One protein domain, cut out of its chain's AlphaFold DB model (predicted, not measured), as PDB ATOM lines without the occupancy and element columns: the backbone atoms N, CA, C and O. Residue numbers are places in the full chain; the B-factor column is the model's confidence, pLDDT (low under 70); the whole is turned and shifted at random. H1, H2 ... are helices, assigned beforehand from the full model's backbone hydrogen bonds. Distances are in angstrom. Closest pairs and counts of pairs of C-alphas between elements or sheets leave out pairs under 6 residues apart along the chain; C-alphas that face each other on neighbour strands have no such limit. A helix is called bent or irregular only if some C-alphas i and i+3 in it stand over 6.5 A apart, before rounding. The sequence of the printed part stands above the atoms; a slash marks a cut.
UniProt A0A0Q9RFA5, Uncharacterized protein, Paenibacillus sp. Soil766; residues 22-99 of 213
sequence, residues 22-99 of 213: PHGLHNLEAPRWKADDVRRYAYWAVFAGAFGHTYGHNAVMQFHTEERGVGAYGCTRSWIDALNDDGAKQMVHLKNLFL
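What this domain is: This is residues 22 to 99 of the 213 residues of an uncharacterized protein of Paenibacillus sp. Soil766 (UniProt A0A0Q9RFA5). Two longer helices, H1 and H4, lie side by side and run the same way, making one end of an elongated body, and residues 48 to 57 run back alongside them. The other end is made mostly of loops: the first stretch, residues 22 to 34, and the long link of residues 62 to 78 lie there, with the two short helices H2 and H3 next to each other between that link and the helix pair. The printed part has 78 residues with four named helices in the order H1, H2, H3, H4 and no named strand; the class is all helix, though under half of the residues, 35 of the 78, are in named elements. It is only just compact, close to loose, with a radius of gyration of the C-alphas of 13.8 A, and its C-alphas span 41 by 24 by 17 A.

Where its parts are: The printed part begins with residues 22 to 34, which hold no named element; C-alpha 22 is at (-33.133, 13.904, -28.880). H1 is residues 35 to 47, 18.0 A from first to last C-alpha, beginning at C-alpha 35 at (-23.292, 20.109, -34.973). H2 is residues 58 to 61, four residues. H3 is residues 79 to 82, also four residues. H4, the longest helix by residues, is residues 86 to 99, 21.0 A long, and ends at C-alpha 99 at (-2.744, 24.309, -29.580). H4 is irregular, but only just: C-alphas 89 and 92 are 6.6 A apart, and its line is a rough one.

How they stand to each other: H1 and H4 touch, with 11 pairs of C-alphas within 8 A; the closest are those of Ala 35 and Gly 87, 4.2 A apart. They run the same way at a shallow tilt of 22 degrees, 10.2 A from centre to centre. H2 and H3 touch, and their closest C-alphas, those of Val 60 and Trp 79, are 4.5 A apart. H3 and H4 are close but not clearly touching; their closest C-alphas, those of Ala 82 and Ala 88, are 7.9 A apart. H1 is apart from H2 and from H3, and H2 is apart from H4. In H1 every O i to N i+4 pair is within hydrogen-bond range, and in H4 7 of 10 are. H2 and H3 are too short for such a pair; the one O i to N i+3 pair is within range in H3 but not in H2.

The domain as a whole: The C-alphas farthest apart, those of Gly 49 and Glu 67, are 41.5 A apart. The printed part has no cut. The link from H2 to H3, 17 residues, is long; that from H1 to H2, 10 residues, is short; and that from H3 to H4, 3 residues, is tight. The mean pLDDT of the printed part of this predicted model is 97.6, and no printed residue is under 70.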
ATOM      1  N   PRO A  22     -31.973  13.061 -29.164       98.44
ATOM      2  CA  PRO A  22     -33.133  13.904 -28.880       98.44
ATOM      3  C   PRO A  22     -32.921  14.773 -27.639       98.44
ATOM      4  O   PRO A  22     -32.329  14.343 -26.642       98.44
ATOM      5  N   HIS A  23     -33.453  15.990 -27.670       98.31
ATOM      6  CA  HIS A  23     -33.431  16.897 -26.531       98.31
ATOM      7  C   HIS A  23     -34.160  16.249 -25.348       98.31
ATOM      8  O   HIS A  23     -35.333  15.886 -25.437       98.31
ATOM      9  N   GLY A  24     -33.451  16.097 -24.228       96.94
ATOM     10  CA  GLY A  24     -33.988  15.450 -23.029       96.94
ATOM     11  C   GLY A  24     -34.096  13.924 -23.110       96.94
ATOM     12  O   GLY A  24     -34.686  13.337 -22.209       96.94
ATOM     13  N   LEU A  25     -33.522  13.287 -24.143       97.94
ATOM     14  CA  LEU A  25     -33.351  11.836 -24.335       97.94
ATOM     15  C   LEU A  25     -34.635  11.017 -24.554       97.94
ATOM     16  O   LEU A  25     -34.670  10.146 -25.420       97.94
ATOM     17  N   HIS A  26     -35.673  11.254 -23.755       95.25
ATOM     18  CA  HIS A  26     -36.816  10.351 -23.608       95.25
ATOM     19  C   HIS A  26     -37.942  10.597 -24.617       95.25
ATOM     20  O   HIS A  26     -38.687   9.672 -24.934       95.25
ATOM     21  N   ASN A  27     -38.076  11.826 -25.122       96.56
ATOM     22  CA  ASN A  27     -39.039  12.143 -26.172       96.56
ATOM     23  C   ASN A  27     -38.360  12.026 -27.540       96.56
ATOM     24  O   ASN A  27     -37.599  12.909 -27.926       96.56
ATOM     25  N   LEU A  28     -38.647  10.950 -28.272       95.62
ATOM     26  CA  LEU A  28     -38.021  10.678 -29.571       95.62
ATOM     27  C   LEU A  28     -38.449  11.657 -30.675       95.62
ATOM     28  O   LEU A  28     -37.716  11.820 -31.647       95.62
ATOM     29  N   GLU A  29     -39.586  12.333 -30.488       96.25
ATOM     30  CA  GLU A  29     -40.105  13.374 -31.385       96.25
ATOM     31  C   GLU A  29     -39.534  14.765 -31.066       96.25
ATOM     32  O   GLU A  29     -39.832  15.745 -31.751       96.25
ATOM     33  N   ALA A  30     -38.741  14.894 -29.996       98.00
ATOM     34  CA  ALA A  30     -38.079  16.151 -29.686       98.00
ATOM     35  C   ALA A  30     -37.033  16.491 -30.765       98.00
ATOM     36  O   ALA A  30     -36.468  15.589 -31.392       98.00
ATOM     37  N   PRO A  31     -36.707  17.786 -30.946       98.06
ATOM     38  CA  PRO A  31     -35.552  18.175 -31.743       98.06
ATOM     39  C   PRO A  31     -34.302  17.415 -31.292       98.06
ATOM     40  O   PRO A  31     -34.170  17.062 -30.121       98.06
ATOM     41  N   ARG A  32     -33.390  17.156 -32.224       98.44
ATOM     42  CA  ARG A  32     -32.109  16.505 -31.934       98.44
ATOM     43  C   ARG A  32     -31.004  17.541 -31.916       98.44
ATOM     44  O   ARG A  32     -31.011  18.419 -32.778       98.44
ATOM     45  N   TRP A  33     -30.054  17.385 -31.002       98.62
ATOM     46  CA  TRP A  33     -28.878  18.249 -30.931       98.62
ATOM     47  C   TRP A  33     -28.070  18.155 -32.227       98.62
ATOM     48  O   TRP A  33     -27.875  17.059 -32.765       98.62
ATOM     49  N   LYS A  34     -27.629  19.298 -32.748       98.62
ATOM     50  CA  LYS A  34     -26.939  19.410 -34.041       98.62
ATOM     51  C   LYS A  34     -25.471  19.798 -33.872       98.62
ATOM     52  O   LYS A  34     -25.015  20.103 -32.770       98.62
ATOM     53  N   ALA A  35     -24.717  19.781 -34.970       98.69
ATOM     54  CA  ALA A  35     -23.292  20.109 -34.973       98.69
ATOM     55  C   ALA A  35     -22.987  21.466 -34.316       98.69
ATOM     56  O   ALA A  35     -22.011  21.603 -33.581       98.69
ATOM     57  N   ASP A  36     -23.826  22.477 -34.541       98.62
ATOM     58  CA  ASP A  36     -23.668  23.796 -33.931       98.62
ATOM     59  C   ASP A  36     -23.918  23.790 -32.416       98.62
ATOM     60  O   ASP A  36     -23.187  24.455 -31.679       98.62
ATOM     61  N   ASP A  37     -24.862  22.983 -31.927       98.69
ATOM     62  CA  ASP A  37     -25.034  22.768 -30.491       98.69
ATOM     63  C   ASP A  37     -23.791  22.133 -29.872       98.69
ATOM     64  O   ASP A  37     -23.297  22.604 -28.849       98.69
ATOM     65  N   VAL A  38     -23.258  21.093 -30.511       98.75
ATOM     66  CA  VAL A  38     -22.051  20.402 -30.050       98.75
ATOM     67  C   VAL A  38     -20.860  21.357 -30.005       98.75
ATOM     68  O   VAL A  38     -20.153  21.395 -28.996       98.75
ATOM     69  N   ARG A  39     -20.658  22.188 -31.040       98.81
ATOM     70  CA  ARG A  39     -19.620  23.232 -31.013       98.81
ATOM     71  C   ARG A  39     -19.828  24.188 -29.845       98.81
ATOM     72  O   ARG A  39     -18.873  24.453 -29.120       98.81
ATOM     73  N   ARG A  40     -21.055  24.652 -29.592       98.75
ATOM     74  CA  ARG A  40     -21.340  25.527 -28.443       98.75
ATOM     75  C   ARG A  40     -20.887  24.894 -27.127       98.75
ATOM     76  O   ARG A  40     -20.170  25.550 -26.380       98.75
ATOM     77  N   TYR A  41     -21.249  23.637 -26.855       98.81
ATOM     78  CA  TYR A  41     -20.799  22.926 -25.646       98.81
ATOM     79  C   TYR A  41     -19.270  22.826 -25.583       98.81
ATOM     80  O   TYR A  41     -18.670  23.149 -24.557       98.81
ATOM     81  N   ALA A  42     -18.638  22.444 -26.694       98.81
ATOM     82  CA  ALA A  42     -17.195  22.266 -26.782       98.81
ATOM     83  C   ALA A  42     -16.426  23.561 -26.491       98.81
ATOM     84  O   ALA A  42     -15.544  23.597 -25.627       98.81
ATOM     85  N   TYR A  43     -16.787  24.644 -27.176       98.69
ATOM     86  CA  TYR A  43     -16.137  25.937 -27.017       98.69
ATOM     87  C   TYR A  43     -16.468  26.562 -25.661       98.69
ATOM     88  O   TYR A  43     -15.551  27.035 -24.997       98.69
ATOM     89  N   TRP A  44     -17.712  26.496 -25.178       98.38
ATOM     90  CA  TRP A  44     -18.050  26.995 -23.839       98.38
ATOM     91  C   TRP A  44     -17.266  26.282 -22.741       98.38
ATOM     92  O   TRP A  44     -16.688  26.951 -21.891       98.38
ATOM     93  N   ALA A  45     -17.187  24.949 -22.768       97.44
ATOM     94  CA  ALA A  45     -16.465  24.191 -21.751       97.44
ATOM     95  C   ALA A  45     -14.979  24.574 -21.712       97.44
ATOM     96  O   ALA A  45     -14.441  24.899 -20.647       97.44
ATOM     97  N   VAL A  46     -14.307  24.575 -22.869       97.38
ATOM     98  CA  VAL A  46     -12.878  24.912 -22.932       97.38
ATOM     99  C   VAL A  46     -12.658  26.372 -22.565       97.38
ATOM    100  O   VAL A  46     -11.773  26.651 -21.751       97.38
ATOM    101  N   PHE A  47     -13.476  27.300 -23.072       96.94
ATOM    102  CA  PHE A  47     -13.344  28.711 -22.725       96.94
ATOM    103  C   PHE A  47     -13.660  28.998 -21.245       96.94
ATOM    104  O   PHE A  47     -13.035  29.877 -20.660       96.94
ATOM    105  N   ALA A  48     -14.542  28.234 -20.601       95.00
ATOM    106  CA  ALA A  48     -14.796  28.314 -19.159       95.00
ATOM    107  C   ALA A  48     -13.651  27.732 -18.307       95.00
ATOM    108  O   ALA A  48     -13.671  27.811 -17.080       95.00
ATOM    109  N   GLY A  49     -12.627  27.161 -18.949       93.50
ATOM    110  CA  GLY A  49     -11.397  26.717 -18.308       93.50
ATOM    111  C   GLY A  49     -11.193  25.209 -18.321       93.50
ATOM    112  O   GLY A  49     -10.216  24.754 -17.726       93.50
ATOM    113  N   ALA A  50     -12.048  24.414 -18.971       95.56
ATOM    114  CA  ALA A  50     -11.764  22.994 -19.153       95.56
ATOM    115  C   ALA A  50     -10.428  22.794 -19.895       95.56
ATOM    116  O   ALA A  50     -10.036  23.603 -20.742       95.56
ATOM    117  N   PHE A  51      -9.709  21.719 -19.559       95.25
ATOM    118  CA  PHE A  51      -8.425  21.399 -20.206       95.25
ATOM    119  C   PHE A  51      -8.600  20.768 -21.597       95.25
ATOM    120  O   PHE A  51      -7.633  20.602 -22.333       95.25
ATOM    121  N   GLY A  52      -9.832  20.408 -21.950       96.75
ATOM    122  CA  GLY A  52     -10.215  19.778 -23.204       96.75
ATOM    123  C   GLY A  52     -11.725  19.565 -23.245       96.75
ATOM    124  O   GLY A  52     -12.458  20.136 -22.435       96.75
ATOM    125  N   HIS A  53     -12.179  18.733 -24.176       98.50
ATOM    126  CA  HIS A  53     -13.586  18.399 -24.356       98.50
ATOM    127  C   HIS A  53     -13.735  16.964 -24.866       98.50
ATOM    128  O   HIS A  53     -12.870  16.489 -25.607       98.50
ATOM    129  N   THR A  54     -14.820  16.296 -24.480       98.69
ATOM    130  CA  THR A  54     -15.184  14.971 -24.995       98.69
ATOM    131  C   THR A  54     -16.407  15.108 -25.883       98.69
ATOM    132  O   THR A  54     -17.440  15.593 -25.442       98.69
ATOM    133  N   TYR A  55     -16.292  14.673 -27.131       98.75
ATOM    134  CA  TYR A  55     -17.405  14.627 -28.070       98.75
ATOM    135  C   TYR A  55     -18.162  13.302 -27.964       98.75
ATOM    136  O   TYR A  55     -17.553  12.259 -27.718       98.75
ATOM    137  N   GLY A  56     -19.469  13.332 -28.226       98.69
ATOM    138  CA  GLY A  56     -20.277  12.131 -28.375       98.69
ATOM    139  C   GLY A  56     -21.316  12.276 -29.481       98.69
ATOM    140  O   GLY A  56     -21.788  13.369 -29.781       98.69
ATOM    141  N   HIS A  57     -21.673  11.142 -30.074       98.81
ATOM    142  CA  HIS A  57     -22.697  11.028 -31.105       98.81
ATOM    143  C   HIS A  57     -23.631   9.877 -30.738       98.81
ATOM    144  O   HIS A  57     -23.159   8.803 -30.352       98.81
ATOM    145  N   ASN A  58     -24.940  10.064 -30.915       98.56
ATOM    146  CA  ASN A  58     -25.963   9.087 -30.543       98.56
ATOM    147  C   ASN A  58     -25.706   7.699 -31.158       98.56
ATOM    148  O   ASN A  58     -25.662   6.708 -30.439       98.56
ATOM    149  N   ALA A  59     -25.466   7.628 -32.471       98.50
ATOM    150  CA  ALA A  59     -25.115   6.381 -33.159       98.50
ATOM    151  C   ALA A  59     -23.760   5.781 -32.739       98.50
ATOM    152  O   ALA A  59     -23.664   4.571 -32.526       98.50
ATOM    153  N   VAL A  60     -22.717   6.612 -32.607       98.62
ATOM    154  CA  VAL A  60     -21.339   6.144 -32.373       98.62
ATOM    155  C   VAL A  60     -21.175   5.541 -30.986       98.62
ATOM    156  O   VAL A  60     -20.639   4.443 -30.869       98.62
ATOM    157  N   MET A  61     -21.683   6.204 -29.945       98.50
ATOM    158  CA  MET A  61     -21.513   5.750 -28.557       98.50
ATOM    159  C   MET A  61     -22.116   4.357 -28.301       98.50
ATOM    160  O   MET A  61     -21.614   3.611 -27.464       98.50
ATOM    161  N   GLN A  62     -23.158   3.984 -29.055       98.44
ATOM    162  CA  GLN A  62     -23.836   2.688 -28.943       98.44
ATOM    163  C   GLN A  62     -23.452   1.693 -30.052       98.44
ATOM    164  O   GLN A  62     -24.009   0.590 -30.103       98.44
ATOM    165  N   PHE A  63     -22.523   2.072 -30.941       98.38
ATOM    166  CA  PHE A  63     -22.131   1.301 -32.124       98.38
ATOM    167  C   PHE A  63     -23.353   0.789 -32.906       98.38
ATOM    168  O   PHE A  63     -23.462  -0.405 -33.201       98.38
ATOM    169  N   HIS A  64     -24.330   1.672 -33.160       98.56
ATOM    170  CA  HIS A  64     -25.571   1.296 -33.846       98.56
ATOM    171  C   HIS A  64     -25.286   0.834 -35.277       98.56
ATOM    172  O   HIS A  64     -24.515   1.465 -35.991       98.56
ATOM    173  N   THR A  65     -25.914  -0.258 -35.698       97.44
ATOM    174  CA  THR A  65     -25.929  -0.695 -37.097       97.44
ATOM    175  C   THR A  65     -27.376  -0.876 -37.530       97.44
ATOM    176  O   THR A  65     -28.235  -1.186 -36.700       97.44
ATOM    177  N   GLU A  66     -27.665  -0.688 -38.817       92.31
ATOM    178  CA  GLU A  66     -29.039  -0.723 -39.334       92.31
ATOM    179  C   GLU A  66     -29.741  -2.063 -39.063       92.31
ATOM    180  O   GLU A  66     -30.942  -2.089 -38.789       92.31
ATOM    181  N   GLU A  67     -28.999  -3.177 -39.025       94.38
ATOM    182  CA  GLU A  67     -29.565  -4.504 -38.753       94.38
ATOM    183  C   GLU A  67     -30.128  -4.639 -37.330       94.38
ATOM    184  O   GLU A  67     -30.922  -5.542 -37.063       94.38
ATOM    185  N   ARG A  68     -29.751  -3.746 -36.403       92.88
ATOM    186  CA  ARG A  68     -30.298  -3.710 -35.037       92.88
ATOM    187  C   ARG A  68     -31.697  -3.090 -34.960       92.88
ATOM    188  O   ARG A  68     -32.299  -3.114 -33.889       92.88
ATOM    189  N   GLY A  69     -32.222  -2.536 -36.054       94.88
ATOM    190  CA  GLY A  69     -33.485  -1.801 -36.049       94.88
ATOM    191  C   GLY A  69     -33.355  -0.466 -35.309       94.88
ATOM    192  O   GLY A  69     -32.402   0.276 -35.528       94.88
ATOM    193  N   VAL A  70     -34.307  -0.137 -34.432       96.31
ATOM    194  CA  VAL A  70     -34.287   1.125 -33.671       96.31
ATOM    195  C   VAL A  70     -33.468   0.952 -32.387       96.31
ATOM    196  O   VAL A  70     -33.862   0.215 -31.484       96.31
ATOM    197  N   GLY A  71     -32.328   1.638 -32.310       96.50
ATOM    198  CA  GLY A  71     -31.459   1.705 -31.138       96.50
ATOM    199  C   GLY A  71     -31.964   2.647 -30.044       96.50
ATOM    200  O   GLY A  71     -33.042   3.247 -30.132       96.50
ATOM    201  N   ALA A  72     -31.148   2.813 -29.002       97.19
ATOM    202  CA  ALA A  72     -31.444   3.734 -27.912       97.19
ATOM    203  C   ALA A  72     -31.616   5.163 -28.442       97.19
ATOM    204  O   ALA A  72     -30.980   5.563 -29.423       97.19
ATOM    205  N   TYR A  73     -32.493   5.928 -27.786       97.81
ATOM    206  CA  TYR A  73     -32.764   7.328 -28.129       97.81
ATOM    207  C   TYR A  73     -33.193   7.517 -29.596       97.81
ATOM    208  O   TYR A  73     -32.831   8.494 -30.262       97.81
ATOM    209  N   GLY A  74     -33.935   6.533 -30.117       97.00
ATOM    210  CA  GLY A  74     -34.472   6.533 -31.474       97.00
ATOM    211  C   GLY A  74     -33.384   6.555 -32.545       97.00
ATOM    212  O   GLY A  74     -33.587   7.175 -33.584       97.00
ATOM    213  N   CYS A  75     -32.208   5.992 -32.268       97.50
ATOM    214  CA  CYS A  75     -31.127   5.921 -33.240       97.50
ATOM    215  C   CYS A  75     -31.461   4.884 -34.318       97.50
ATOM    216  O   CYS A  75     -31.710   3.723 -34.011       97.50
ATOM    217  N   THR A  76     -31.465   5.298 -35.578       95.38
ATOM    218  CA  THR A  76     -31.650   4.403 -36.732       95.38
ATOM    219  C   THR A  76     -30.454   4.423 -37.677       95.38
ATOM    220  O   THR A  76     -30.465   3.727 -38.687       95.38
ATOM    221  N   ARG A  77     -29.433   5.226 -37.362       94.75
ATOM    222  CA  ARG A  77     -28.305   5.517 -38.241       94.75
ATOM    223  C   ARG A  77     -27.079   4.697 -37.863       94.75
ATOM    224  O   ARG A  77     -26.693   4.681 -36.698       94.75
ATOM    225  N   SER A  78     -26.415   4.134 -38.872       97.81
ATOM    226  CA  SER A  78     -25.138   3.439 -38.711       97.81
ATOM    227  C   SER A  78     -24.073   4.323 -38.052       97.81
ATOM    228  O   SER A  78     -23.848   5.471 -38.448       97.81
ATOM    229  N   TRP A  79     -23.357   3.763 -37.077       98.56
ATOM    230  CA  TRP A  79     -22.238   4.423 -36.410       98.56
ATOM    231  C   TRP A  79     -21.105   4.766 -37.377       98.56
ATOM    232  O   TRP A  79     -20.426   5.765 -37.168       98.56
ATOM    233  N   ILE A  80     -20.918   3.968 -38.435       98.19
ATOM    234  CA  ILE A  80     -19.876   4.179 -39.448       98.19
ATOM    235  C   ILE A  80     -20.170   5.457 -40.235       98.19
ATOM    236  O   ILE A  80     -19.277   6.278 -40.437       98.19
ATOM    237  N   ASP A  81     -21.427   5.660 -40.625       97.69
ATOM    238  CA  ASP A  81     -21.834   6.858 -41.359       97.69
ATOM    239  C   ASP A  81     -21.783   8.095 -40.467       97.69
ATOM    240  O   ASP A  81     -21.365   9.162 -40.915       97.69
ATOM    241  N   ALA A  82     -22.155   7.947 -39.195       98.19
ATOM    242  CA  ALA A  82     -22.107   9.015 -38.201       98.19
ATOM    243  C   ALA A  82     -20.683   9.523 -37.898       98.19
ATOM    244  O   ALA A  82     -20.519  10.654 -37.445       98.19
ATOM    245  N   LEU A  83     -19.627   8.750 -38.196       98.06
ATOM    246  CA  LEU A  83     -18.244   9.257 -38.131       98.06
ATOM    247  C   LEU A  83     -18.004  10.431 -39.089       98.06
ATOM    248  O   LEU A  83     -17.052  11.190 -38.909       98.06
ATOM    249  N   ASN A  84     -18.839  10.557 -40.121       98.00
ATOM    250  CA  ASN A  84     -18.732  11.592 -41.134       98.00
ATOM    251  C   ASN A  84     -19.636  12.801 -40.874       98.00
ATOM    252  O   ASN A  84     -19.678  13.685 -41.733       98.00
ATOM    253  N   ASP A  85     -20.335  12.861 -39.743       98.44
ATOM    254  CA  ASP A  85     -21.161  14.018 -39.412       98.44
ATOM    255  C   ASP A  85     -20.320  15.244 -39.048       98.44
ATOM    256  O   ASP A  85     -19.134  15.163 -38.702       98.44
ATOM    257  N   ASP A  86     -20.940  16.409 -39.210       98.56
ATOM    258  CA  ASP A  86     -20.265  17.695 -39.125       98.56
ATOM    259  C   ASP A  86     -19.657  17.918 -37.738       98.56
ATOM    260  O   ASP A  86     -18.484  18.293 -37.650       98.56
ATOM    261  N   GLY A  87     -20.389  17.630 -36.655       98.50
ATOM    262  CA  GLY A  87     -19.869  17.778 -35.297       98.50
ATOM    263  C   GLY A  87     -18.633  16.909 -35.061       98.50
ATOM    264  O   GLY A  87     -17.624  17.413 -34.562       98.50
ATOM    265  N   ALA A  88     -18.653  15.651 -35.515       98.12
ATOM    266  CA  ALA A  88     -17.505  14.742 -35.433       98.12
ATOM    267  C   ALA A  88     -16.254  15.306 -36.131       98.12
ATOM    268  O   ALA A  88     -15.156  15.287 -35.564       98.12
ATOM    269  N   LYS A  89     -16.410  15.851 -37.342       98.50
ATOM    270  CA  LYS A  89     -15.306  16.436 -38.123       98.50
ATOM    271  C   LYS A  89     -14.799  17.752 -37.536       98.50
ATOM    272  O   LYS A  89     -13.611  18.047 -37.645       98.50
ATOM    273  N   GLN A  90     -15.666  18.522 -36.884       98.81
ATOM    274  CA  GLN A  90     -15.355  19.872 -36.411       98.81
ATOM    275  C   GLN A  90     -14.544  19.912 -35.111       98.81
ATOM    276  O   GLN A  90     -13.842  20.891 -34.856       98.81
ATOM    277  N   MET A  91     -14.561  18.855 -34.291       98.69
ATOM    278  CA  MET A  91     -13.839  18.844 -33.003       98.69
ATOM    279  C   MET A  91     -12.323  19.026 -33.141       98.69
ATOM    280  O   MET A  91     -11.664  19.534 -32.228       98.69
ATOM    281  N   VAL A  92     -11.749  18.667 -34.293       98.62
ATOM    282  CA  VAL A  92     -10.326  18.903 -34.572       98.62
ATOM    283  C   VAL A  92      -9.986  20.398 -34.604       98.62
ATOM    284  O   VAL A  92      -8.886  20.781 -34.206       98.62
ATOM    285  N   HIS A  93     -10.925  21.258 -35.006       98.88
ATOM    286  CA  HIS A  93     -10.720  22.703 -35.097       98.88
ATOM    287  C   HIS A  93     -10.563  23.336 -33.713       98.88
ATOM    288  O   HIS A  93      -9.665  24.157 -33.521       98.88
ATOM    289  N   LEU A  94     -11.344  22.883 -32.724       98.69
ATOM    290  CA  LEU A  94     -11.180  23.281 -31.323       98.69
ATOM    291  C   LEU A  94      -9.769  22.941 -30.826       98.69
ATOM    292  O   LEU A  94      -9.065  23.803 -30.298       98.69
ATOM    293  N   LYS A  95      -9.333  21.690 -31.030       98.44
ATOM    294  CA  LYS A  95      -7.989  21.241 -30.643       98.44
ATOM    295  C   LYS A  95      -6.912  22.112 -31.292       98.44
ATOM    296  O   LYS A  95      -6.011  22.586 -30.604       98.44
ATOM    297  N   ASN A  96      -6.999  22.313 -32.602       98.44
ATOM    298  CA  ASN A  96      -5.987  23.035 -33.361       98.44
ATOM    299  C   ASN A  96      -5.902  24.511 -32.950       98.44
ATOM    300  O   ASN A  96      -4.798  25.020 -32.768       98.44
ATOM    301  N   LEU A  97      -7.036  25.180 -32.726       98.38
ATOM    302  CA  LEU A  97      -7.068  26.557 -32.229       98.38
ATOM    303  C   LEU A  97      -6.330  26.680 -30.890       98.38
ATOM    304  O   LEU A  97      -5.412  27.486 -30.761       98.38
ATOM    305  N   PHE A  98      -6.675  25.857 -29.901       96.88
ATOM    306  CA  PHE A  98      -6.074  25.968 -28.568       96.88
ATOM    307  C   PHE A  98      -4.613  25.514 -28.502       96.88
ATOM    308  O   PHE A  98      -3.897  25.937 -27.596       96.88
ATOM    309  N   LEU A  99      -4.157  24.678 -29.439       96.50
ATOM    310  CA  LEU A  99      -2.744  24.309 -29.580       96.50
ATOM    311  C   LEU A  99      -1.941  25.288 -30.449       96.50
ATOM    312  O   LEU A  99      -0.713  25.213 -30.466       96.50
TER     313      LEU A  99